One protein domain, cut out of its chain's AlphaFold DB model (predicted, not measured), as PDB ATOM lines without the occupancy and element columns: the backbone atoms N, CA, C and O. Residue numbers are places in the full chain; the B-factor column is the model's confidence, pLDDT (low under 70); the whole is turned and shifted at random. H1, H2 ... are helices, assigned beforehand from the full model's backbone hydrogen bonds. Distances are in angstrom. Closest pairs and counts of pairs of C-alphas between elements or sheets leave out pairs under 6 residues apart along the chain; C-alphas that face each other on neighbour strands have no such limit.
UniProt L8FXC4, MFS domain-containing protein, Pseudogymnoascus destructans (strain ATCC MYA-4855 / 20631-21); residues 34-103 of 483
ATOM      1  N   ALA A  34     197.226 193.165 111.567       75.44
ATOM      2  CA  ALA A  34     197.402 191.732 111.322       75.44
ATOM      3  C   ALA A  34     198.858 191.319 111.589       75.44
ATOM      4  O   ALA A  34     199.787 192.048 111.247       75.44
ATOM      5  N   SER A  35     199.062 190.141 112.182       73.44
ATOM      6  CA  SER A  35     200.385 189.595 112.526       73.44
ATOM      7  C   SER A  35     201.291 190.617 113.243       73.44
ATOM      8  O   SER A  35     202.398 190.900 112.777       73.44
ATOM      9  N   PRO A  36     200.863 191.180 114.391       71.56
ATOM     10  CA  PRO A  36     201.542 192.317 115.020       71.56
ATOM     11  C   PRO A  36     202.958 191.985 115.509       71.56
ATOM     12  O   PRO A  36     203.795 192.875 115.594       71.56
ATOM     13  N   ALA A  37     203.267 190.713 115.772       66.19
ATOM     14  CA  ALA A  37     204.628 190.275 116.084       66.19
ATOM     15  C   ALA A  37     205.600 190.391 114.890       66.19
ATOM     16  O   ALA A  37     206.798 190.544 115.101       66.19
ATOM     17  N   VAL A  38     205.094 190.341 113.651       69.50
ATOM     18  CA  VAL A  38     205.884 190.486 112.414       69.50
ATOM     19  C   VAL A  38     205.890 191.942 111.941       69.50
ATOM     20  O   VAL A  38     206.940 192.469 111.590       69.50
ATOM     21  N   ASN A  39     204.730 192.609 111.963       73.56
ATOM     22  CA  ASN A  39     204.582 193.980 111.460       73.56
ATOM     23  C   ASN A  39     205.010 195.067 112.471       73.56
ATOM     24  O   ASN A  39     205.373 196.167 112.063       73.56
ATOM     25  N   LEU A  40     204.985 194.784 113.780       75.62
ATOM     26  CA  LEU A  40     205.318 195.726 114.861       75.62
ATOM     27  C   LEU A  40     206.255 195.077 115.911       75.62
ATOM     28  O   LEU A  40     205.918 195.014 117.103       75.62
ATOM     29  N   PRO A  41     207.454 194.606 115.507       66.06
ATOM     30  CA  PRO A  41     208.329 193.814 116.371       66.06
ATOM     31  C   PRO A  41     208.764 194.556 117.645       66.06
ATOM     32  O   PRO A  41     208.857 193.938 118.704       66.06
ATOM     33  N   GLY A  42     208.951 195.881 117.589       72.44
ATOM     34  CA  GLY A  42     209.354 196.684 118.751       72.44
ATOM     35  C   GLY A  42     208.307 196.790 119.873       72.44
ATOM     36  O   GLY A  42     208.673 197.092 121.003       72.44
ATOM     37  N   LEU A  43     207.024 196.531 119.585       68.69
ATOM     38  CA  LEU A  43     205.924 196.655 120.555       68.69
ATOM     39  C   LEU A  43     205.328 195.306 120.980       68.69
ATOM     40  O   LEU A  43     204.810 195.196 122.091       68.69
ATOM     41  N   PHE A  44     205.381 194.278 120.122       71.12
ATOM     42  CA  PHE A  44     204.594 193.053 120.330       71.12
ATOM     43  C   PHE A  44     205.365 191.721 120.252       71.12
ATOM     44  O   PHE A  44     204.746 190.685 120.497       71.12
ATOM     45  N   SER A  45     206.685 191.708 120.005       63.38
ATOM     46  CA  SER A  45     207.461 190.452 119.843       63.38
ATOM     47  C   SER A  45     207.351 189.462 121.013       63.38
ATOM     48  O   SER A  45     207.305 188.257 120.789       63.38
ATOM     49  N   ASN A  46     207.273 189.941 122.262       69.75
ATOM     50  CA  ASN A  46     207.234 189.073 123.452       69.75
ATOM     51  C   ASN A  46     205.828 188.570 123.842       69.75
ATOM     52  O   ASN A  46     205.690 187.768 124.770       69.75
ATOM     53  N   ASN A  47     204.764 189.008 123.161       75.31
ATOM     54  CA  ASN A  47     203.392 188.698 123.568       75.31
ATOM     55  C   ASN A  47     202.900 187.365 122.984       75.31
ATOM     56  O   ASN A  47     202.304 187.330 121.908       75.31
ATOM     57  N   LYS A  48     203.061 186.276 123.757       77.19
ATOM     58  CA  LYS A  48     202.626 184.898 123.419       77.19
ATOM     59  C   LYS A  48     201.177 184.779 122.914       77.19
ATOM     60  O   LYS A  48     200.868 183.877 122.142       77.19
ATOM     61  N   LEU A  49     200.280 185.667 123.352       81.06
ATOM     62  CA  LEU A  49     198.888 185.701 122.889       81.06
ATOM     63  C   LEU A  49     198.773 186.198 121.438       81.06
ATOM     64  O   LEU A  49     198.022 185.631 120.652       81.06
ATOM     65  N   LEU A  50     199.533 187.235 121.079       80.38
ATOM     66  CA  LEU A  50     199.467 187.900 119.775       80.38
ATOM     67  C   LEU A  50     200.312 187.202 118.701       80.38
ATOM     68  O   LEU A  50     200.006 187.322 117.519       80.38
ATOM     69  N   THR A  51     201.332 186.436 119.099       75.81
ATOM     70  CA  THR A  51     202.007 185.482 118.204       75.81
ATOM     71  C   THR A  51     201.131 184.265 117.909       75.81
ATOM     72  O   THR A  51     201.102 183.810 116.770       75.81
ATOM     73  N   LYS A  52     200.375 183.757 118.897       82.50
ATOM     74  CA  LYS A  52     199.434 182.640 118.693       82.50
ATOM     75  C   LYS A  52     198.189 183.043 117.893       82.50
ATOM     76  O   LYS A  52     197.684 182.235 117.118       82.50
ATOM     77  N   PHE A  53     197.692 184.268 118.070       84.06
ATOM     78  CA  PHE A  53     196.485 184.771 117.408       84.06
ATOM     79  C   PHE A  53     196.779 186.057 116.613       84.06
ATOM     80  O   PHE A  53     196.521 187.160 117.108       84.06
ATOM     81  N   PRO A  54     197.276 185.952 115.362       79.00
ATOM     82  CA  PRO A  54     197.737 187.104 114.577       79.00
ATOM     83  C   PRO A  54     196.636 188.118 114.229       79.00
ATOM     84  O   PRO A  54     196.947 189.259 113.902       79.00
ATOM     85  N   PHE A  55     195.359 187.734 114.322       83.12
ATOM     86  CA  PHE A  55     194.207 188.607 114.064       83.12
ATOM     87  C   PHE A  55     193.482 189.076 115.338       83.12
ATOM     88  O   PHE A  55     192.461 189.752 115.240       83.12
ATOM     89  N   ALA A  56     193.977 188.755 116.541       85.69
ATOM     90  CA  ALA A  56     193.319 189.182 117.782       85.69
ATOM     91  C   ALA A  56     193.346 190.711 117.958       85.69
ATOM     92  O   ALA A  56     192.324 191.315 118.273       85.69
ATOM     93  N   LEU A  57     194.494 191.348 117.693       85.44
ATOM     94  CA  LEU A  57     194.682 192.791 117.875       85.44
ATOM     95  C   LEU A  57     193.724 193.667 117.033       85.44
ATOM     96  O   LEU A  57     193.046 194.501 117.636       85.44
ATOM     97  N   PRO A  58     193.590 193.497 115.697       85.44
ATOM     98  CA  PRO A  58     192.656 194.309 114.911       85.44
ATOM     99  C   PRO A  58     191.195 194.102 115.341       85.44
ATOM    100  O   PRO A  58     190.435 195.067 115.389       85.44
ATOM    101  N   ASN A  59     190.811 192.884 115.744       87.75
ATOM    102  CA  ASN A  59     189.467 192.605 116.264       87.75
ATOM    103  C   ASN A  59     189.210 193.259 117.635       87.75
ATOM    104  O   ASN A  59     188.118 193.774 117.870       87.75
ATOM    105  N   MET A  60     190.204 193.303 118.530       89.00
ATOM    106  CA  MET A  60     190.096 194.036 119.800       89.00
ATOM    107  C   MET A  60     189.935 195.544 119.574       89.00
ATOM    108  O   MET A  60     189.084 196.165 120.206       89.00
ATOM    109  N   ILE A  61     190.704 196.125 118.647       88.50
ATOM    110  CA  ILE A  61     190.594 197.545 118.277       88.50
ATOM    111  C   ILE A  61     189.194 197.839 117.712       88.50
ATOM    112  O   ILE A  61     188.537 198.774 118.170       88.50
ATOM    113  N   ALA A  62     188.699 197.013 116.783       87.75
ATOM    114  CA  ALA A  62     187.350 197.148 116.234       87.75
ATOM    115  C   ALA A  62     186.263 197.050 117.322       87.75
ATOM    116  O   ALA A  62     185.360 197.883 117.366       87.75
ATOM    117  N   SER A  63     186.381 196.089 118.245       91.12
ATOM    118  CA  SER A  63     185.463 195.933 119.382       91.12
ATOM    119  C   SER A  63     185.422 197.177 120.279       91.12
ATOM    120  O   SER A  63     184.341 197.618 120.664       91.12
ATOM    121  N   ILE A  64     186.571 197.814 120.542       91.81
ATOM    122  CA  ILE A  64     186.633 199.079 121.293       91.81
ATOM    123  C   ILE A  64     185.901 200.201 120.540       91.81
ATOM    124  O   ILE A  64     185.108 200.912 121.156       91.81
ATOM    125  N   PHE A  65     186.097 200.342 119.224       89.44
ATOM    126  CA  PHE A  65     185.359 201.328 118.423       89.44
ATOM    127  C   PHE A  65     183.839 201.093 118.462       89.44
ATOM    128  O   PHE A  65     183.085 202.045 118.664       89.44
ATOM    129  N   PHE A  66     183.380 199.842 118.342       90.75
ATOM    130  CA  PHE A  66     181.955 199.510 118.464       90.75
ATOM    131  C   PHE A  66     181.408 199.776 119.871       90.75
ATOM    132  O   PHE A  66     180.339 200.368 119.999       90.75
ATOM    133  N   ALA A  67     182.140 199.406 120.924       93.75
ATOM    134  CA  ALA A  67     181.741 199.667 122.305       93.75
ATOM    135  C   ALA A  67     181.617 201.173 122.585       93.75
ATOM    136  O   ALA A  67     180.622 201.606 123.161       93.75
ATOM    137  N   VAL A  68     182.571 201.987 122.115       92.88
ATOM    138  CA  VAL A  68     182.488 203.455 122.193       92.88
ATOM    139  C   VAL A  68     181.275 203.973 121.418       92.88
ATOM    140  O   VAL A  68     180.539 204.797 121.953       92.88
ATOM    141  N   GLY A  69     181.008 203.465 120.211       90.94
ATOM    142  CA  GLY A  69     179.823 203.831 119.428       90.94
ATOM    143  C   GLY A  69     178.502 203.523 120.144       90.94
ATOM    144  O   GLY A  69     177.626 204.383 120.207       90.94
ATOM    145  N   ILE A  70     178.382 202.337 120.751       91.62
ATOM    146  CA  ILE A  70     177.211 201.930 121.547       91.62
ATOM    147  C   ILE A  70     177.056 202.822 122.783       91.62
ATOM    148  O   ILE A  70     175.952 203.284 123.062       91.62
ATOM    149  N   ILE A  71     178.145 203.108 123.503       91.44
ATOM    150  CA  ILE A  71     178.133 203.983 124.684       91.44
ATOM    151  C   ILE A  71     177.726 205.412 124.299       91.44
ATOM    152  O   ILE A  71     176.892 206.006 124.974       91.44
ATOM    153  N   VAL A  72     178.267 205.964 123.209       89.94
ATOM    154  CA  VAL A  72     177.908 207.307 122.728       89.94
ATOM    155  C   VAL A  72     176.446 207.355 122.281       89.94
ATOM    156  O   VAL A  72     175.730 208.272 122.673       89.94
ATOM    157  N   GLY A  73     175.981 206.352 121.531       88.75
ATOM    158  CA  GLY A  73     174.578 206.232 121.138       88.75
ATOM    159  C   GLY A  73     173.648 206.180 122.350       88.75
ATOM    160  O   GLY A  73     172.726 206.980 122.447       88.75
ATOM    161  N   PHE A  74     173.940 205.311 123.320       87.75
ATOM    162  CA  PHE A  74     173.147 205.175 124.542       87.75
ATOM    163  C   PHE A  74     173.144 206.442 125.412       87.75
ATOM    164  O   PHE A  74     172.117 206.773 125.992       87.75
ATOM    165  N   LEU A  75     174.268 207.157 125.534       87.69
ATOM    166  CA  LEU A  75     174.375 208.312 126.434       87.69
ATOM    167  C   LEU A  75     173.917 209.645 125.821       87.69
ATOM    168  O   LEU A  75     173.603 210.566 126.577       87.69
ATOM    169  N   PHE A  76     173.920 209.784 124.491       85.88
ATOM    170  CA  PHE A  76     173.736 211.084 123.828       85.88
ATOM    171  C   PHE A  76     172.687 211.115 122.715       85.88
ATOM    172  O   PHE A  76     172.251 212.208 122.350       85.88
ATOM    173  N   LEU A  77     172.269 209.972 122.164       84.12
ATOM    174  CA  LEU A  77     171.232 209.958 121.136       84.12
ATOM    175  C   LEU A  77     169.856 210.104 121.800       84.12
ATOM    176  O   LEU A  77     169.507 209.327 122.683       84.12
ATOM    177  N   LYS A  78     169.077 211.104 121.374       79.25
ATOM    178  CA  LYS A  78     167.676 211.248 121.790       79.25
ATOM    179  C   LYS A  78     166.831 210.144 121.155       79.25
ATOM    180  O   LYS A  78     166.975 209.908 119.955       79.25
ATOM    181  N   GLU A  79     165.927 209.527 121.917       77.19
ATOM    182  CA  GLU A  79     164.866 208.685 121.354       77.19
ATOM    183  C   GLU A  79     164.137 209.426 120.216       77.19
ATOM    184  O   GLU A  79     163.710 210.575 120.352       77.19
ATOM    185  N   THR A  80     164.027 208.758 119.067       72.12
ATOM    186  CA  THR A  80     163.491 209.331 117.819       72.12
ATOM    187  C   THR A  80     162.071 208.864 117.518       72.12
ATOM    188  O   THR A  80     161.408 209.429 116.649       72.12
ATOM    189  N   LEU A  81     161.581 207.843 118.228       68.12
ATOM    190  CA  LEU A  81     160.247 207.298 118.031       68.12
ATOM    191  C   LEU A  81     159.179 208.199 118.677       68.12
ATOM    192  O   LEU A  81     159.115 208.338 119.898       68.12
ATOM    193  N   GLU A  82     158.272 208.751 117.868       63.94
ATOM    194  CA  GLU A  82     157.214 209.677 118.316       63.94
ATOM    195  C   GLU A  82     156.356 209.122 119.467       63.94
ATOM    196  O   GLU A  82     156.020 209.842 120.405       63.94
ATOM    197  N   THR A  83     156.068 207.815 119.465       65.44
ATOM    198  CA  THR A  83     155.292 207.138 120.526       65.44
ATOM    199  C   THR A  83     156.049 206.988 121.855       65.44
ATOM    200  O   THR A  83     155.460 206.613 122.875       65.44
ATOM    201  N   ARG A  84     157.356 207.279 121.864       67.06
ATOM    202  CA  ARG A  84     158.240 207.281 123.036       67.06
ATOM    203  C   ARG A  84     158.774 208.670 123.404       67.06
ATOM    204  O   ARG A  84     159.240 208.805 124.529       67.06
ATOM    205  N   LYS A  85     158.614 209.689 122.545       64.75
ATOM    206  CA  LYS A  85     159.107 211.073 122.725       64.75
ATOM    207  C   LYS A  85     158.818 211.687 124.107       64.75
ATOM    208  O   LYS A  85     159.638 212.435 124.622       64.75
ATOM    209  N   ASN A  86     157.688 211.330 124.725       68.75
ATOM    210  CA  ASN A  86     157.257 211.851 126.032       68.75
ATOM    211  C   ASN A  86     157.587 210.917 127.221       68.75
ATOM    212  O   ASN A  86     156.981 211.046 128.285       68.75
ATOM    213  N   LYS A  87     158.478 209.929 127.060       76.62
ATOM    214  CA  LYS A  87     158.919 209.037 128.149       76.62
ATOM    215  C   LYS A  87     160.345 209.387 128.590       76.62
ATOM    216  O   LYS A  87     161.152 209.763 127.746       76.62
ATOM    217  N   PRO A  88     160.677 209.254 129.890       72.88
ATOM    218  CA  PRO A  88     162.009 209.573 130.387       72.88
ATOM    219  C   PRO A  88     163.054 208.636 129.778       72.88
ATOM    220  O   PRO A  88     162.933 207.412 129.859       72.88
ATOM    221  N   ASP A  89     164.085 209.233 129.189       81.25
ATOM    222  CA  ASP A  89     165.126 208.524 128.455       81.25
ATOM    223  C   ASP A  89     166.365 208.333 129.349       81.25
ATOM    224  O   ASP A  89     167.160 209.251 129.585       81.25
ATOM    225  N   TYR A  90     166.488 207.138 129.938       82.00
ATOM    226  CA  TYR A  90     167.494 206.845 130.968       82.00
ATOM    227  C   TYR A  90     168.932 207.030 130.472       82.00
ATOM    228  O   TYR A  90     169.797 207.440 131.248       82.00
ATOM    229  N   GLY A  91     169.182 206.750 129.190       84.44
ATOM    230  CA  GLY A  91     170.494 206.897 128.569       84.44
ATOM    231  C   GLY A  91     170.981 208.346 128.595       84.44
ATOM    232  O   GLY A  91     172.048 208.636 129.145       84.44
ATOM    233  N   ILE A  92     170.131 209.273 128.139       84.25
ATOM    234  CA  ILE A  92     170.393 210.720 128.168       84.25
ATOM    235  C   ILE A  92     170.599 211.216 129.599       84.25
ATOM    236  O   ILE A  92     171.522 211.988 129.854       84.25
ATOM    237  N   TYR A  93     169.774 210.778 130.555       83.44
ATOM    238  CA  TYR A  93     169.913 211.195 131.954       83.44
ATOM    239  C   TYR A  93     171.284 210.803 132.534       83.44
ATOM    240  O   TYR A  93     171.948 211.610 133.195       83.44
ATOM    241  N   ILE A  94     171.754 209.585 132.239       85.00
ATOM    242  CA  ILE A  94     173.090 209.122 132.633       85.00
ATOM    243  C   ILE A  94     174.176 209.926 131.899       85.00
ATOM    244  O   ILE A  94     175.136 210.358 132.541       85.00
ATOM    245  N   GLY A  95     174.014 210.189 130.598       83.44
ATOM    246  CA  GLY A  95     174.949 210.980 129.791       83.44
ATOM    247  C   GLY A  95     175.097 212.420 130.278       83.44
ATOM    248  O   GLY A  95     176.212 212.888 130.508       83.44
ATOM    249  N   GLN A  96     173.984 213.103 130.554       84.00
ATOM    250  CA  GLN A  96     173.967 214.436 131.161       84.00
ATOM    251  C   GLN A  96     174.645 214.442 132.534       84.00
ATOM    252  O   GLN A  96     175.402 215.366 132.836       84.00
ATOM    253  N   ARG A  97     174.423 213.414 133.365       83.69
ATOM    254  CA  ARG A  97     175.087 213.307 134.673       83.69
ATOM    255  C   ARG A  97     176.596 213.094 134.522       83.69
ATOM    256  O   ARG A  97     177.361 213.743 135.229       83.69
ATOM    257  N   LEU A  98     177.025 212.265 133.568       85.00
ATOM    258  CA  LEU A  98     178.436 212.029 133.250       85.00
ATOM    259  C   LEU A  98     179.126 213.312 132.751       85.00
ATOM    260  O   LEU A  98     180.177 213.688 133.273       85.00
ATOM    261  N   VAL A  99     178.506 214.029 131.806       81.94
ATOM    262  CA  VAL A  99     179.009 215.319 131.307       81.94
ATOM    263  C   VAL A  99     179.042 216.360 132.421       81.94
ATOM    264  O   VAL A  99     180.053 217.040 132.563       81.94
ATOM    265  N   ARG A 100     178.009 216.463 133.271       78.19
ATOM    266  CA  ARG A 100     178.050 217.349 134.447       78.19
ATOM    267  C   ARG A 100     179.230 216.997 135.359       78.19
ATOM    268  O   ARG A 100     179.986 217.893 135.705       78.19
ATOM    269  N   CYS A 101     179.489 215.723 135.662       69.69
ATOM    270  CA  CYS A 101     180.645 215.329 136.480       69.69
ATOM    271  C   CYS A 101     182.008 215.739 135.882       69.69
ATOM    272  O   CYS A 101     182.900 216.141 136.631       69.69
ATOM    273  N   VAL A 102     182.177 215.673 134.557       74.88
ATOM    274  CA  VAL A 102     183.425 216.075 133.877       74.88
ATOM    275  C   VAL A 102     183.537 217.604 133.752       74.88
ATOM    276  O   VAL A 102     184.600 218.174 134.008       74.88
ATOM    277  N   THR A 103     182.440 218.296 133.432       65.06
ATOM    278  CA  THR A 103     182.421 219.744 133.153       65.06
ATOM    279  C   THR A 103     182.298 220.606 134.418       65.06
ATOM    280  O   THR A 103     182.806 221.729 134.448       65.06
TER     281      THR A 103
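This is residues 34 to 103 of the 483 residues of the protein "MFS domain-containing protein" of Pseudogymnoascus destructans (strain ATCC MYA-4855 / 20631-21) (UniProt L8FXC4). One long straight helix, H4, makes most of the length of this model, with a small cluster of three short helices, H1, H2 and H3, at its beginning and a second long helix, H5, meeting its far end in an L-shaped corner. Between H4 and H5 the chain makes a wide loop, of which residues 80 to 86 stick out beyond that corner. The printed part has 70 residues with five named helices, in the order H1, H2, H3, H4, H5, and no named strand; the class is all helix. The whole is extended, with a radius of gyration of the C-alphas of 19.5 A, and its outline is flat, spanning 54 by 29 by 15 A.

H4, residues 56 to 76, is the longest helix, and its residues 60 to 70 stand free. With residues 74 to 76 alone it touches residues 91 to 96 of H5, residues 90 to 103. The closest C-alphas of the two are those of Leu 75 and Gly 95, 4.3 A apart, and their lines are about perpendicular at 82 degrees. Near the other end of H4, H3, residues 48 to 52, is close but not clearly touching, the closest C-alphas being those of Leu 50 and Ala 56 at 6.6 A. H1, residues 36 to 39, touches H3, where the closest C-alphas are those of Ala 37 and Thr 51, 5.9 A apart. H1 and H2, residues 41 to 44, only just touch, and only at the corner by their link, with 3 pairs of C-alphas within 8 A; the closest are those of Ala 37 and Phe 44 at 5.1 A. H2 and H4 are apart, and H5 is apart from H1, H2 and H3. In H3, H4 and H5 every O i to N i+4 pair is within hydrogen-bond range. H1 and H2 are too short for such a pair, and the one O i to N i+3 pair in each is not within range.

H4 runs 30.0 A from C-alpha 56 at (193.319, 189.182, 117.782) to C-alpha 76 at (173.736, 211.084, 123.828). H5 is 19.8 A long and ends at C-alpha 103 at (182.421, 219.744, 133.153). H1 begins at C-alpha 36 at (201.542, 192.317, 115.020) and measures 5.0 A, H2 5.5 A and H3 6.1 A.

The two C-alphas farthest apart are those of Gly 42 and Thr 83, at 55.1 A. The printed part has no cut. The links H1 to H2, H2 to H3 and H3 to H4 are tight, and the link H4 to H5, residues 77 to 89, is long. The mean pLDDT of the printed part is 79.6; 14 residues are under 70, among them residues 81 to 86.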